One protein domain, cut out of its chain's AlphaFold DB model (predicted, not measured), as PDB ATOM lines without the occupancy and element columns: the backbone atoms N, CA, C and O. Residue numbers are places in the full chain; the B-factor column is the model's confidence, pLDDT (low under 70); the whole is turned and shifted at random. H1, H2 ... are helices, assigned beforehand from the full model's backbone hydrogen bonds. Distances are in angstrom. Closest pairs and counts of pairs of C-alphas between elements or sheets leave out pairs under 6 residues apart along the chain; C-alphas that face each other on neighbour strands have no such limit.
ATOM      1  N   LEU A  17      -9.021 -42.978 -15.397       94.69
ATOM      2  CA  LEU A  17      -9.823 -44.166 -15.703       94.69
ATOM      3  C   LEU A  17     -11.158 -43.787 -16.358       94.69
ATOM      4  O   LEU A  17     -11.533 -44.374 -17.367       94.69
ATOM      5  N   HIS A  18     -11.840 -42.767 -15.833       94.94
ATOM      6  CA  HIS A  18     -13.103 -42.292 -16.404       94.94
ATOM      7  C   HIS A  18     -12.924 -41.732 -17.821       94.94
ATOM      8  O   HIS A  18     -13.798 -41.916 -18.662       94.94
ATOM      9  N   TYR A  19     -11.777 -41.111 -18.118       96.06
ATOM     10  CA  TYR A  19     -11.444 -40.673 -19.476       96.06
ATOM     11  C   TYR A  19     -11.464 -41.838 -20.483       96.06
ATOM     12  O   TYR A  19     -12.027 -41.707 -21.572       96.06
ATOM     13  N   TRP A  20     -10.934 -43.009 -20.112       94.62
ATOM     14  CA  TRP A  20     -10.948 -44.201 -20.973       94.62
ATOM     15  C   TRP A  20     -12.343 -44.810 -21.169       94.62
ATOM     16  O   TRP A  20     -12.534 -45.612 -22.084       94.62
ATOM     17  N   LEU A  21     -13.319 -44.408 -20.352       95.81
ATOM     18  CA  LEU A  21     -14.713 -44.841 -20.442       95.81
ATOM     19  C   LEU A  21     -15.600 -43.859 -21.221       95.81
ATOM     20  O   LEU A  21     -16.777 -44.146 -21.429       95.81
ATOM     21  N   LEU A  22     -15.060 -42.722 -21.676       96.00
ATOM     22  CA  LEU A  22     -15.827 -41.759 -22.463       96.00
ATOM     23  C   LEU A  22     -16.327 -42.384 -23.771       96.00
ATOM     24  O   LEU A  22     -15.562 -42.973 -24.546       96.00
ATOM     25  N   THR A  23     -17.624 -42.206 -24.010       96.81
ATOM     26  CA  THR A  23     -18.320 -42.618 -25.233       96.81
ATOM     27  C   THR A  23     -18.115 -41.612 -26.365       96.81
ATOM     28  O   THR A  23     -17.771 -40.452 -26.135       96.81
ATOM     29  N   GLU A  24     -18.388 -42.036 -27.604       96.25
ATOM     30  CA  GLU A  24     -18.344 -41.156 -28.781       96.25
ATOM     31  C   GLU A  24     -19.197 -39.889 -28.576       96.25
ATOM     32  O   GLU A  24     -18.698 -38.779 -28.743       96.25
ATOM     33  N   ASN A  25     -20.436 -40.052 -28.101       96.19
ATOM     34  CA  ASN A  25     -21.366 -38.941 -27.888       96.19
ATOM     35  C   ASN A  25     -20.895 -37.974 -26.789       96.19
ATOM     36  O   ASN A  25     -21.072 -36.765 -26.914       96.19
ATOM     37  N   GLN A  26     -20.285 -38.483 -25.712       96.31
ATOM     38  CA  GLN A  26     -19.734 -37.625 -24.656       96.31
ATOM     39  C   GLN A  26     -18.551 -36.798 -25.160       96.31
ATOM     40  O   GLN A  26     -18.407 -35.645 -24.762       96.31
ATOM     41  N   MET A  27     -17.728 -37.354 -26.052       95.62
ATOM     42  CA  MET A  27     -16.631 -36.612 -26.674       95.62
ATOM     43  C   MET A  27     -17.132 -35.583 -27.694       95.62
ATOM     44  O   MET A  27     -16.590 -34.484 -27.741       95.62
ATOM     45  N   ASP A  28     -18.181 -35.893 -28.463       95.44
ATOM     46  CA  ASP A  28     -18.840 -34.916 -29.345       95.44
ATOM     47  C   ASP A  28     -19.407 -33.733 -28.535       95.44
ATOM     48  O   ASP A  28     -19.175 -32.570 -28.875       95.44
ATOM     49  N   ALA A  29     -20.082 -34.020 -27.417       94.69
ATOM     50  CA  ALA A  29     -20.583 -32.996 -26.499       94.69
ATOM     51  C   ALA A  29     -19.445 -32.169 -25.879       94.69
ATOM     52  O   ALA A  29     -19.553 -30.950 -25.772       94.69
ATOM     53  N   PHE A  30     -18.326 -32.815 -25.538       92.44
ATOM     54  CA  PHE A  30     -17.127 -32.147 -25.042       92.44
ATOM     55  C   PHE A  30     -16.557 -31.174 -26.081       92.44
ATOM     56  O   PHE A  30     -16.345 -30.001 -25.780       92.44
ATOM     57  N   ALA A  31     -16.357 -31.626 -27.320       94.19
ATOM     58  CA  ALA A  31     -15.853 -30.777 -28.392       94.19
ATOM     59  C   ALA A  31     -16.777 -29.573 -28.644       94.19
ATOM     60  O   ALA A  31     -16.289 -28.462 -28.835       94.19
ATOM     61  N   SER A  32     -18.097 -29.769 -28.594       93.62
ATOM     62  CA  SER A  32     -19.064 -28.676 -28.729       93.62
ATOM     63  C   SER A  32     -18.999 -27.693 -27.554       93.62
ATOM     64  O   SER A  32     -18.940 -26.487 -27.779       93.62
ATOM     65  N   HIS A  33     -18.938 -28.189 -26.314       93.00
ATOM     66  CA  HIS A  33     -18.883 -27.360 -25.106       93.00
ATOM     67  C   HIS A  33     -17.655 -26.439 -25.064       93.00
ATOM     68  O   HIS A  33     -17.751 -25.313 -24.590       93.00
ATOM     69  N   TYR A  34     -16.514 -26.909 -25.574       91.69
ATOM     70  CA  TYR A  34     -15.271 -26.135 -25.638       91.69
ATOM     71  C   TYR A  34     -15.075 -25.403 -26.977       91.69
ATOM     72  O   TYR A  34     -13.942 -25.074 -27.321       91.69
ATOM     73  N   HIS A  35     -16.139 -25.161 -27.753       93.38
ATOM     74  CA  HIS A  35     -16.084 -24.406 -29.020       93.38
ATOM     75  C   HIS A  35     -15.130 -25.015 -30.070       93.38
ATOM     76  O   HIS A  35     -14.574 -24.336 -30.934       93.38
ATOM     77  N   GLN A  36     -14.905 -26.330 -29.997       93.38
ATOM     78  CA  GLN A  36     -13.958 -27.037 -30.858       93.38
ATOM     79  C   GLN A  36     -14.602 -27.585 -32.136       93.38
ATOM     80  O   GLN A  36     -13.861 -27.958 -33.046       93.38
ATOM     81  N   THR A  37     -15.934 -27.603 -32.253       93.44
ATOM     82  CA  THR A  37     -16.658 -28.164 -33.410       93.44
ATOM     83  C   THR A  37     -16.856 -27.187 -34.563       93.44
ATOM     84  O   THR A  37     -16.644 -27.574 -35.707       93.44
ATOM     85  N   ASP A  38     -17.267 -25.946 -34.287       90.62
ATOM     86  CA  ASP A  38     -17.519 -24.942 -35.326       90.62
ATOM     87  C   ASP A  38     -16.243 -24.118 -35.570       90.62
ATOM     88  O   ASP A  38     -15.739 -23.473 -34.647       90.62
ATOM     89  N   PRO A  39     -15.676 -24.131 -36.791       87.62
ATOM     90  CA  PRO A  39     -14.535 -23.289 -37.134       87.62
ATOM     91  C   PRO A  39     -14.816 -21.785 -37.044       87.62
ATOM     92  O   PRO A  39     -13.867 -21.015 -36.948       87.62
ATOM     93  N   LYS A  40     -16.087 -21.366 -37.115       88.69
ATOM     94  CA  LYS A  40     -16.507 -19.957 -37.074       88.69
ATOM     95  C   LYS A  40     -16.823 -19.460 -35.665       88.69
ATOM     96  O   LYS A  40     -17.156 -18.287 -35.511       88.69
ATOM     97  N   ASP A  41     -16.750 -20.330 -34.658       91.00
ATOM     98  CA  ASP A  41     -17.036 -19.944 -33.282       91.00
ATOM     99  C   ASP A  41     -16.017 -18.895 -32.794       91.00
ATOM    100  O   ASP A  41     -14.808 -19.141 -32.877       91.00
ATOM    101  N   PRO A  42     -16.463 -17.730 -32.283       91.25
ATOM    102  CA  PRO A  42     -15.563 -16.655 -31.875       91.25
ATOM    103  C   PRO A  42     -14.618 -17.059 -30.735       91.25
ATOM    104  O   PRO A  42     -13.506 -16.540 -30.660       91.25
ATOM    105  N   TYR A  43     -15.016 -18.008 -29.882       89.19
ATOM    106  CA  TYR A  43     -14.228 -18.450 -28.727       89.19
ATOM    107  C   TYR A  43     -13.220 -19.546 -29.071       89.19
ATOM    108  O   TYR A  43     -12.350 -19.873 -28.263       89.19
ATOM    109  N   ARG A  44     -13.286 -20.114 -30.280       89.25
ATOM    110  CA  ARG A  44     -12.381 -21.183 -30.724       89.25
ATOM    111  C   ARG A  44     -10.908 -20.801 -30.573       89.25
ATOM    112  O   ARG A  44     -10.089 -21.632 -30.179       89.25
ATOM    113  N   HIS A  45     -10.583 -19.554 -30.899       87.69
ATOM    114  CA  HIS A  45      -9.216 -19.036 -30.911       87.69
ATOM    115  C   HIS A  45      -8.725 -18.549 -29.541       87.69
ATOM    116  O   HIS A  45      -7.556 -18.192 -29.419       87.69
ATOM    117  N   GLU A  46      -9.572 -18.572 -28.508       89.31
ATOM    118  CA  GLU A  46      -9.158 -18.268 -27.131       89.31
ATOM    119  C   GLU A  46      -8.405 -19.438 -26.475       89.31
ATOM    120  O   GLU A  46      -7.726 -19.261 -25.463       89.31
ATOM    121  N   TYR A  47      -8.476 -20.638 -27.061       87.56
ATOM    122  CA  TYR A  47      -7.725 -21.799 -26.595       87.56
ATOM    123  C   TYR A  47      -6.316 -21.830 -27.218       87.56
ATOM    124  O   TYR A  47      -6.197 -21.713 -28.439       87.56
ATOM    125  N   PRO A  48      -5.245 -22.094 -26.436       84.62
ATOM    126  CA  PRO A  48      -3.864 -22.130 -26.941       84.62
ATOM    127  C   PRO A  48      -3.627 -23.139 -28.070       84.62
ATOM    128  O   PRO A  48      -2.723 -22.975 -28.886       84.62
ATOM    129  N   ALA A  49      -4.426 -24.204 -28.103       83.25
ATOM    130  CA  ALA A  49      -4.405 -25.200 -29.157       83.25
ATOM    131  C   ALA A  49      -5.831 -25.657 -29.468       83.25
ATOM    132  O   ALA A  49      -6.546 -26.147 -28.594       83.25
ATOM    133  N   CYS A  50      -6.226 -25.538 -30.735       85.62
ATOM    134  CA  CYS A  50      -7.478 -26.105 -31.217       85.62
ATOM    135  C   CYS A  50      -7.367 -27.629 -31.338       85.62
ATOM    136  O   CYS A  50      -6.355 -28.168 -31.793       85.62
ATOM    137  N   MET A  51      -8.456 -28.328 -31.035       88.25
ATOM    138  CA  MET A  51      -8.565 -29.778 -31.187       88.25
ATOM    139  C   MET A  51      -8.555 -30.215 -32.665       88.25
ATOM    140  O   MET A  51      -8.344 -31.388 -32.954       88.25
ATOM    141  N   ASN A  52      -8.771 -29.280 -33.605       87.88
ATOM    142  CA  ASN A  52      -8.963 -29.542 -35.038       87.88
ATOM    143  C   ASN A  52     -10.058 -30.591 -35.290       87.88
ATOM    144  O   ASN A  52      -9.859 -31.534 -36.054       87.88
ATOM    145  N   TRP A  53     -11.202 -30.433 -34.612       94.25
ATOM    146  CA  TRP A  53     -12.363 -31.316 -34.730       94.25
ATOM    147  C   TRP A  53     -12.942 -31.295 -36.147       94.25
ATOM    148  O   TRP A  53     -13.741 -30.439 -36.515       94.25
ATOM    149  N   ASP A  54     -12.499 -32.241 -36.961       94.19
ATOM    150  CA  ASP A  54     -12.901 -32.362 -38.351       94.19
ATOM    151  C   ASP A  54     -14.236 -33.106 -38.449       94.19
ATOM    152  O   ASP A  54     -14.282 -34.337 -38.483       94.19
ATOM    153  N   ALA A  55     -15.336 -32.352 -38.486       91.88
ATOM    154  CA  ALA A  55     -16.683 -32.915 -38.520       91.88
ATOM    155  C   ALA A  55     -16.923 -33.855 -39.715       91.88
ATOM    156  O   ALA A  55     -17.722 -34.780 -39.595       91.88
ATOM    157  N   ARG A  56     -16.235 -33.654 -40.851       92.69
ATOM    158  CA  ARG A  56     -16.403 -34.507 -42.040       92.69
ATOM    159  C   ARG A  56     -15.654 -35.821 -41.870       92.69
ATOM    160  O   ARG A  56     -16.245 -36.875 -42.073       92.69
ATOM    161  N   PHE A  57     -14.389 -35.769 -41.458       95.31
ATOM    162  CA  PHE A  57     -13.580 -36.969 -41.220       95.31
ATOM    163  C   PHE A  57     -14.100 -37.811 -40.044       95.31
ATOM    164  O   PHE A  57     -14.015 -39.038 -40.060       95.31
ATOM    165  N   LEU A  58     -14.641 -37.153 -39.015       96.00
ATOM    166  CA  LEU A  58     -15.195 -37.788 -37.817       96.00
ATOM    167  C   LEU A  58     -16.679 -38.156 -37.956       96.00
ATOM    168  O   LEU A  58     -17.270 -38.648 -36.990       96.00
ATOM    169  N   ALA A  59     -17.294 -37.911 -39.115       93.75
ATOM    170  CA  ALA A  59     -18.688 -38.244 -39.350       93.75
ATOM    171  C   ALA A  59     -18.913 -39.758 -39.300       93.75
ATOM    172  O   ALA A  59     -18.064 -40.567 -39.692       93.75
ATOM    173  N   ARG A  60     -20.107 -40.148 -38.853       92.88
ATOM    174  CA  ARG A  60     -20.582 -41.520 -39.034       92.88
ATOM    175  C   ARG A  60     -20.768 -41.776 -40.538       92.88
ATOM    176  O   ARG A  60     -21.226 -40.866 -41.233       92.88
ATOM    177  N   PRO A  61     -20.444 -42.981 -41.039       90.69
ATOM    178  CA  PRO A  61     -20.756 -43.333 -42.412       90.69
ATOM    179  C   PRO A  61     -22.262 -43.178 -42.674       90.69
ATOM    180  O   PRO A  61     -23.062 -43.463 -41.774       90.69
ATOM    181  N   PRO A  62     -22.669 -42.729 -43.873       88.19
ATOM    182  CA  PRO A  62     -24.072 -42.710 -44.264       88.19
ATOM    183  C   PRO A  62     -24.692 -44.117 -44.172       88.19
ATOM    184  O   PRO A  62     -24.001 -45.106 -44.408       88.19
ATOM    185  N   ASP A  69     -17.111 -47.362 -50.789       79.25
ATOM    186  CA  ASP A  69     -16.771 -46.247 -49.896       79.25
ATOM    187  C   ASP A  69     -16.362 -46.650 -48.479       79.25
ATOM    188  O   ASP A  69     -16.596 -45.955 -47.489       79.25
ATOM    189  N   ASN A  70     -15.590 -47.727 -48.384       80.81
ATOM    190  CA  ASN A  70     -14.933 -48.156 -47.149       80.81
ATOM    191  C   ASN A  70     -13.785 -47.223 -46.670       80.81
ATOM    192  O   ASN A  70     -12.860 -47.646 -45.975       80.81
ATOM    193  N   PHE A  71     -13.795 -45.943 -47.051       86.88
ATOM    194  CA  PHE A  71     -12.810 -44.950 -46.610       86.88
ATOM    195  C   PHE A  71     -13.249 -44.158 -45.368       86.88
ATOM    196  O   PHE A  71     -12.428 -43.444 -44.784       86.88
ATOM    197  N   TYR A  72     -14.504 -44.295 -44.924       91.94
ATOM    198  CA  TYR A  72     -14.945 -43.777 -43.627       91.94
ATOM    199  C   TYR A  72     -14.278 -44.528 -42.463       91.94
ATOM    200  O   TYR A  72     -13.783 -45.651 -42.589       91.94
ATOM    201  N   LEU A  73     -14.253 -43.893 -41.294       93.81
ATOM    202  CA  LEU A  73     -13.833 -44.549 -40.061       93.81
ATOM    203  C   LEU A  73     -14.949 -45.465 -39.538       93.81
ATOM    204  O   LEU A  73     -16.108 -45.045 -39.430       93.81
ATOM    205  N   SER A  74     -14.588 -46.680 -39.124       92.69
ATOM    206  CA  SER A  74     -15.467 -47.539 -38.324       92.69
ATOM    207  C   SER A  74     -15.787 -46.895 -36.967       92.69
ATOM    208  O   SER A  74     -15.157 -45.918 -36.555       92.69
ATOM    209  N   ALA A  75     -16.779 -47.428 -36.250       94.25
ATOM    210  CA  ALA A  75     -17.172 -46.889 -34.944       94.25
ATOM    211  C   ALA A  75     -16.025 -46.901 -33.922       94.25
ATOM    212  O   ALA A  75     -15.802 -45.908 -33.231       94.25
ATOM    213  N   GLU A  76     -15.264 -47.993 -33.878       95.06
ATOM    214  CA  GLU A  76     -14.103 -48.116 -33.004       95.06
ATOM    215  C   GLU A  76     -13.008 -47.108 -33.378       95.06
ATOM    216  O   GLU A  76     -12.474 -46.405 -32.520       95.06
ATOM    217  N   GLU A  77     -12.706 -46.968 -34.666       95.50
ATOM    218  CA  GLU A  77     -11.672 -46.038 -35.120       95.50
ATOM    219  C   GLU A  77     -12.046 -44.587 -34.816       95.50
ATOM    220  O   GLU A  77     -11.201 -43.837 -34.323       95.50
ATOM    221  N   ARG A  78     -13.312 -44.195 -35.027       97.00
ATOM    222  CA  ARG A  78     -13.804 -42.862 -34.638       97.00
ATOM    223  C   ARG A  78     -13.649 -42.622 -33.144       97.00
ATOM    224  O   ARG A  78     -13.155 -41.563 -32.763       97.00
ATOM    225  N   LEU A  79     -14.030 -43.593 -32.310       97.12
ATOM    226  CA  LEU A  79     -13.894 -43.507 -30.856       97.12
ATOM    227  C   LEU A  79     -12.433 -43.258 -30.456       97.12
ATOM    228  O   LEU A  79     -12.152 -42.329 -29.702       97.12
ATOM    229  N   TRP A  80     -11.493 -44.027 -31.003       96.62
ATOM    230  CA  TRP A  80     -10.069 -43.876 -30.693       96.62
ATOM    231  C   TRP A  80      -9.474 -42.550 -31.177       96.62
ATOM    232  O   TRP A  80      -8.685 -41.939 -30.453       96.62
ATOM    233  N   VAL A  81      -9.852 -42.090 -32.373       97.25
ATOM    234  CA  VAL A  81      -9.430 -40.784 -32.903       97.25
ATOM    235  C   VAL A  81      -9.945 -39.658 -32.006       97.25
ATOM    236  O   VAL A  81      -9.149 -38.864 -31.504       97.25
ATOM    237  N   LYS A  82     -11.257 -39.625 -31.739       97.19
ATOM    238  CA  LYS A  82     -11.888 -38.613 -30.875       97.19
ATOM    239  C   LYS A  82     -11.273 -38.612 -29.478       97.19
ATOM    240  O   LYS A  82     -10.983 -37.549 -28.935       97.19
ATOM    241  N   ARG A  83     -10.979 -39.794 -28.928       96.62
ATOM    242  CA  ARG A  83     -10.330 -39.941 -27.623       96.62
ATOM    243  C   ARG A  83      -8.947 -39.300 -27.597       96.62
ATOM    244  O   ARG A  83      -8.675 -38.526 -26.683       96.62
ATOM    245  N   ARG A  84      -8.091 -39.559 -28.594       96.44
ATOM    246  CA  ARG A  84      -6.773 -38.902 -28.707       96.44
ATOM    247  C   ARG A  84      -6.907 -37.389 -28.849       96.44
ATOM    248  O   ARG A  84      -6.205 -36.652 -28.167       96.44
ATOM    249  N   MET A  85      -7.839 -36.923 -29.674       96.12
ATOM    250  CA  MET A  85      -8.095 -35.495 -29.869       96.12
ATOM    251  C   MET A  85      -8.489 -34.799 -28.556       96.12
ATOM    252  O   MET A  85      -7.854 -33.816 -28.175       96.12
ATOM    253  N   VAL A  86      -9.454 -35.359 -27.815       94.94
ATOM    254  CA  VAL A  86      -9.853 -34.854 -26.489       94.94
ATOM    255  C   VAL A  86      -8.700 -34.949 -25.492       94.94
ATOM    256  O   VAL A  86      -8.428 -33.983 -24.789       94.94
ATOM    257  N   GLY A  87      -7.992 -36.080 -25.457       95.00
ATOM    258  CA  GLY A  87      -6.862 -36.303 -24.554       95.00
ATOM    259  C   GLY A  87      -5.755 -35.271 -24.745       95.00
ATOM    260  O   GLY A  87      -5.302 -34.669 -23.775       95.00
ATOM    261  N   LYS A  88      -5.391 -34.987 -25.999       94.00
ATOM    262  CA  LYS A  88      -4.421 -33.945 -26.347       94.00
ATOM    263  C   LYS A  88      -4.890 -32.560 -25.895       94.00
ATOM    264  O   LYS A  88      -4.089 -31.799 -25.364       94.00
ATOM    265  N   PHE A  89      -6.173 -32.248 -26.071       92.94
ATOM    266  CA  PHE A  89      -6.751 -30.962 -25.672       92.94
ATOM    267  C   PHE A  89      -6.747 -30.741 -24.153       92.94
ATOM    268  O   PHE A  89      -6.480 -29.631 -23.705       92.94
ATOM    269  N   ILE A  90      -6.974 -31.791 -23.355       91.31
ATOM    270  CA  ILE A  90      -6.930 -31.712 -21.881       91.31
ATOM    271  C   ILE A  90      -5.538 -31.991 -21.287       91.31
ATOM    272  O   ILE A  90      -5.401 -32.092 -20.071       91.31
ATOM    273  N   GLY A  91      -4.501 -32.125 -22.122       91.25
ATOM    274  CA  GLY A  91      -3.110 -32.261 -21.676       91.25
ATOM    275  C   GLY A  91      -2.667 -33.676 -21.278       91.25
ATOM    276  O   GLY A  91      -1.654 -33.825 -20.592       91.25
ATOM    277  N   ILE A  92      -3.372 -34.728 -21.705       93.75
ATOM    278  CA  ILE A  92      -2.930 -36.118 -21.511       93.75
ATOM    279  C   ILE A  92      -1.762 -36.430 -22.457       93.75
ATOM    280  O   ILE A  92      -1.822 -36.216 -23.669       93.75
ATOM    281  N   ARG A  93      -0.683 -36.977 -21.888       93.00
ATOM    282  CA  ARG A  93       0.512 -37.406 -22.631       93.00
ATOM    283  C   ARG A  93       0.238 -38.682 -23.431       93.00
ATOM    284  O   ARG A  93      -0.480 -39.563 -22.969       93.00
ATOM    285  N   GLY A  94       0.859 -38.803 -24.606       93.12
ATOM    286  CA  GLY A  94       0.713 -39.979 -25.475       93.12
ATOM    287  C   GLY A  94      -0.554 -39.979 -26.337       93.12
ATOM    288  O   GLY A  94      -0.898 -40.999 -26.927       93.12
ATOM    289  N   CYS A  95      -1.249 -38.842 -26.432       95.12
ATOM    290  CA  CYS A  95      -2.417 -38.656 -27.296       95.12
ATOM    291  C   CYS A  95      -2.070 -38.045 -28.667       95.12
ATOM    292  O   CYS A  95      -2.932 -37.470 -29.333       95.12
ATOM    293  N   ASP A  96      -0.812 -38.149 -29.092       93.88
ATOM    294  CA  ASP A  96      -0.363 -37.670 -30.395       93.88
ATOM    295  C   ASP A  96      -1.048 -38.420 -31.543       93.88
ATOM    296  O   ASP A  96      -1.368 -39.606 -31.441       93.88
ATOM    297  N   THR A  97      -1.279 -37.719 -32.654       93.94
ATOM    298  CA  THR A  97      -1.885 -38.297 -33.856       93.94
ATOM    299  C   THR A  97      -0.891 -39.242 -34.536       93.94
ATOM    300  O   THR A  97       0.138 -38.774 -35.031       93.94
ATOM    301  N   PRO A  98      -1.174 -40.556 -34.625       95.81
ATOM    302  CA  PRO A  98      -0.276 -41.492 -35.291       95.81
ATOM    303  C   PRO A  98      -0.182 -41.210 -36.794       95.81
ATOM    304  O   PRO A  98      -1.164 -40.824 -37.431       95.81
ATOM    305  N   ILE A  99       0.968 -41.502 -37.409       95.75
ATOM    306  CA  ILE A  99       1.169 -41.267 -38.851       95.75
ATOM    307  C   ILE A  99       0.161 -42.026 -39.729       95.75
ATOM    308  O   ILE A  99      -0.263 -41.524 -40.767       95.75
ATOM    309  N   GLY A 100      -0.264 -43.222 -39.307       94.94
ATOM    310  CA  GLY A 100      -1.294 -43.996 -40.004       94.94
ATOM    311  C   GLY A 100      -2.653 -43.293 -40.020       94.94
ATOM    312  O   GLY A 100      -3.348 -43.329 -41.035       94.94
ATOM    313  N   GLU A 101      -2.998 -42.592 -38.936       95.00
ATOM    314  CA  GLU A 101      -4.206 -41.770 -38.847       95.00
ATOM    315  C   GLU A 101      -4.100 -40.541 -39.757       95.00
ATOM    316  O   GLU A 101      -5.024 -40.271 -40.523       95.00
ATOM    317  N   ALA A 102      -2.955 -39.848 -39.749       94.31
ATOM    318  CA  ALA A 102      -2.713 -38.708 -40.636       94.31
ATOM    319  C   ALA A 102      -2.832 -39.105 -42.120       94.31
ATOM    320  O   ALA A 102      -3.564 -38.471 -42.879       94.31
ATOM    321  N   LYS A 103      -2.202 -40.222 -42.517       95.25
ATOM    322  CA  LYS A 103      -2.334 -40.794 -43.868       95.25
ATOM    323  C   LYS A 103      -3.780 -41.149 -44.205       95.25
ATOM    324  O   LYS A 103      -4.206 -40.978 -45.342       95.25
ATOM    325  N   ARG A 104      -4.544 -41.656 -43.235       93.44
ATOM    326  CA  ARG A 104      -5.953 -41.995 -43.451       93.44
ATOM    327  C   ARG A 104      -6.821 -40.763 -43.663       93.44
ATOM    328  O   ARG A 104      -7.719 -40.816 -44.494       93.44
ATOM    329  N   ARG A 105      -6.538 -39.663 -42.963       94.94
ATOM    330  CA  ARG A 105      -7.226 -38.386 -43.183       94.94
ATOM    331  C   ARG A 105      -6.975 -37.844 -44.587       94.94
ATOM    332  O   ARG A 105      -7.928 -37.438 -45.237       94.94
ATOM    333  N   ILE A 106      -5.737 -37.922 -45.076       95.56
ATOM    334  CA  ILE A 106      -5.400 -37.549 -46.460       95.56
ATOM    335  C   ILE A 106      -6.219 -38.384 -47.455       95.56
ATOM    336  O   ILE A 106      -6.970 -37.815 -48.242       95.56
ATOM    337  N   ARG A 107      -6.182 -39.719 -47.333       93.88
ATOM    338  CA  ARG A 107      -6.953 -40.618 -48.211       93.88
ATOM    339  C   ARG A 107      -8.456 -40.357 -48.184       93.88
ATOM    340  O   ARG A 107      -9.109 -40.426 -49.217       93.88
ATOM    341  N   PHE A 108      -9.015 -40.065 -47.008       94.75
ATOM    342  CA  PHE A 108     -10.428 -39.710 -46.882       94.75
ATOM    343  C   PHE A 108     -10.774 -38.496 -47.753       94.75
ATOM    344  O   PHE A 108     -11.749 -38.529 -48.500       94.75
ATOM    345  N   TYR A 109      -9.958 -37.441 -47.695       95.12
ATOM    346  CA  TYR A 109     -10.198 -36.234 -48.480       95.12
ATOM    347  C   TYR A 109      -9.987 -36.432 -49.978       95.12
ATOM    348  O   TYR A 109     -10.800 -35.929 -50.750       95.12
ATOM    349  N   GLU A 110      -8.973 -37.199 -50.383       94.75
ATOM    350  CA  GLU A 110      -8.763 -37.581 -51.788       94.75
ATOM    351  C   GLU A 110     -10.031 -38.226 -52.368       94.75
ATOM    352  O   GLU A 110     -10.562 -37.760 -53.374       94.75
ATOM    353  N   GLN A 111     -10.599 -39.209 -51.664       92.12
ATOM    354  CA  GLN A 111     -11.809 -39.913 -52.100       92.12
ATOM    355  C   GLN A 111     -13.053 -39.015 -52.148       92.12
ATOM    356  O   GLN A 111     -13.844 -39.078 -53.093       92.12
ATOM    357  N   ILE A 112     -13.239 -38.147 -51.148       90.88
ATOM    358  CA  ILE A 112     -14.348 -37.183 -51.139       90.88
ATOM    359  C   ILE A 112     -14.234 -36.204 -52.318       90.88
ATOM    360  O   ILE A 112     -15.245 -35.893 -52.953       90.88
ATOM    361  N   MET A 113     -13.026 -35.726 -52.623       93.38
ATOM    362  CA  MET A 113     -12.779 -34.806 -53.734       93.38
ATOM    363  C   MET A 113     -12.999 -35.474 -55.092       93.38
ATOM    364  O   MET A 113     -13.707 -34.917 -55.930       93.38
ATOM    365  N   GLU A 114     -12.452 -36.673 -55.301       91.88
ATOM    366  CA  GLU A 114     -12.646 -37.454 -56.530       91.88
ATOM    367  C   GLU A 114     -14.131 -37.655 -56.840       91.88
ATOM    368  O   GLU A 114     -14.574 -37.448 -57.974       91.88
ATOM    369  N   ARG A 115     -14.927 -37.975 -55.817       86.44
ATOM    370  CA  ARG A 115     -16.379 -38.135 -55.947       86.44
ATOM    371  C   ARG A 115     -17.092 -36.836 -56.271       86.44
ATOM    372  O   ARG A 115     -17.936 -36.831 -57.163       86.44
ATOM    373  N   GLY A 116     -16.745 -35.748 -55.584       89.50
ATOM    374  CA  GLY A 116     -17.285 -34.423 -55.890       89.50
ATOM    375  C   GLY A 116     -17.061 -34.060 -57.359       89.50
ATOM    376  O   GLY A 116     -18.015 -33.764 -58.076       89.50
ATOM    377  N   MET A 117     -15.826 -34.223 -57.840       92.69
ATOM    378  CA  MET A 117     -15.468 -33.959 -59.237       92.69
ATOM    379  C   MET A 117     -16.193 -34.881 -60.227       92.69
ATOM    380  O   MET A 117     -16.584 -34.440 -61.308       92.69
ATOM    381  N   ALA A 118     -16.389 -36.161 -59.898       89.94
ATOM    382  CA  ALA A 118     -17.117 -37.096 -60.758       89.94
ATOM    383  C   ALA A 118     -18.602 -36.718 -60.898       89.94
ATOM    384  O   ALA A 118     -19.152 -36.783 -62.001       89.94
ATOM    385  N   VAL A 119     -19.237 -36.286 -59.802       88.69
ATOM    386  CA  VAL A 119     -20.622 -35.793 -59.804       88.69
ATOM    387  C   VAL A 119     -20.742 -34.532 -60.656       88.69
ATOM    388  O   VAL A 119     -21.608 -34.472 -61.527       88.69
ATOM    389  N   GLU A 120     -19.843 -33.564 -60.473       90.38
ATOM    390  CA  GLU A 120     -19.812 -32.332 -61.271       90.38
ATOM    391  C   GLU A 120     -19.595 -32.619 -62.761       90.38
ATOM    392  O   GLU A 120     -20.317 -32.097 -63.612       90.38
ATOM    393  N   ARG A 121     -18.653 -33.511 -63.095       91.44
ATOM    394  CA  ARG A 121     -18.402 -33.944 -64.477       91.44
ATOM    395  C   ARG A 121     -19.646 -34.570 -65.105       91.44
ATOM    396  O   ARG A 121     -19.968 -34.270 -66.254       91.44
ATOM    397  N   ARG A 122     -20.362 -35.418 -64.362       89.94
ATOM    398  CA  ARG A 122     -21.612 -36.036 -64.826       89.94
ATOM    399  C   ARG A 122     -22.709 -34.992 -65.030       89.94
ATOM    400  O   ARG A 122     -23.384 -35.041 -66.056       89.94
ATOM    401  N   ALA A 123     -22.853 -34.038 -64.112       89.44
ATOM    402  CA  ALA A 123     -23.816 -32.944 -64.237       89.44
ATOM    403  C   ALA A 123     -23.536 -32.071 -65.473       89.44
ATOM    404  O   ALA A 123     -24.461 -31.766 -66.219       89.44
ATOM    405  N   MET A 124     -22.267 -31.751 -65.752       87.06
ATOM    406  CA  MET A 124     -21.872 -31.004 -66.956       87.06
ATOM    407  C   MET A 124     -22.109 -31.777 -68.262       87.06
ATOM    408  O   MET A 124     -22.350 -31.168 -69.301       87.06
TER     409      MET A 124
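What this domain is: This is residues 17 to 62 and 69 to 124 of the 134 residues of an uncharacterized protein of Trichodelitschia bisporula (UniProt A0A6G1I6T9). A long helix, H4, reaches out as an arm from a small body in which two shorter helices, H2 and H3, lie side by side and run the same way. The short helix H1 is near H3, and residues 34 to 62, a long stretch with no named element, loop out beyond the last residue of H2 and come back past H3. The last part of H4, residues 113 to 124, sticks out free of the body. The printed part has 102 residues with four named helices, H1, H2, H3 and H4 in that order, and no named strand; the class is all helix. The whole is only just compact, close to loose, with a radius of gyration of the C-alphas of 15.3 A, and it is elongated, with spans of 51 by 31 by 23 A.

How they stand to each other: H1, residues 17 to 20, is close to but not clearly touching H3, residues 75 to 89; their closest C-alphas, those of Trp 20 and Arg 83, are 7.9 A apart. A tight link of 3 residues joins H1 to H2, residues 24 to 33, yet these two helices are apart. H2 and H3 touch, with 8 pairs of C-alphas within 8 A, the closest being those of Glu 24 and Leu 79 at 5.4 A. They run the same way at a shallow tilt of 34.6 degrees, only just short of steep. H4, residues 99 to 124, is close to but not clearly touching H3; their closest C-alphas, those of Val 81 and Glu 101, are 8.0 A apart. H3 and H4 run opposite ways at a steep tilt of 63 degrees. H4 is apart from H1 and from H2. In H2, H3 and H4 every O i to N i+4 pair is within hydrogen-bond range; H1 is too short for such a pair, and its 1 pair of O i and N i+3 is within range.

Where its parts are: H1 begins at C-alpha 17, at (-9.823, -44.166, -15.703). H2 is 14.3 A long from first to last C-alpha. H3 is 21.2 A long and begins at C-alpha 75, at (-17.172, -46.889, -34.944). H4, the longest helix with 26 residues, is 37.8 A long and ends at C-alpha 124, at (-21.872, -31.004, -66.956).

The domain as a whole: The two C-alphas farthest apart, those of Leu 17 and Met 124, are 54.3 A apart. Without residues 113 to 124 the body has 90 residues and spans 35 by 33 by 24 A. Residues 63 to 68 are not printed, and C-alphas 62 and 69 are 9.9 A apart across this cut, which lies in the link from H2 to H3. The link from H3 to H4 is short, with 9 residues. The mean pLDDT of the printed part is 92.6, and no printed residue is under 70.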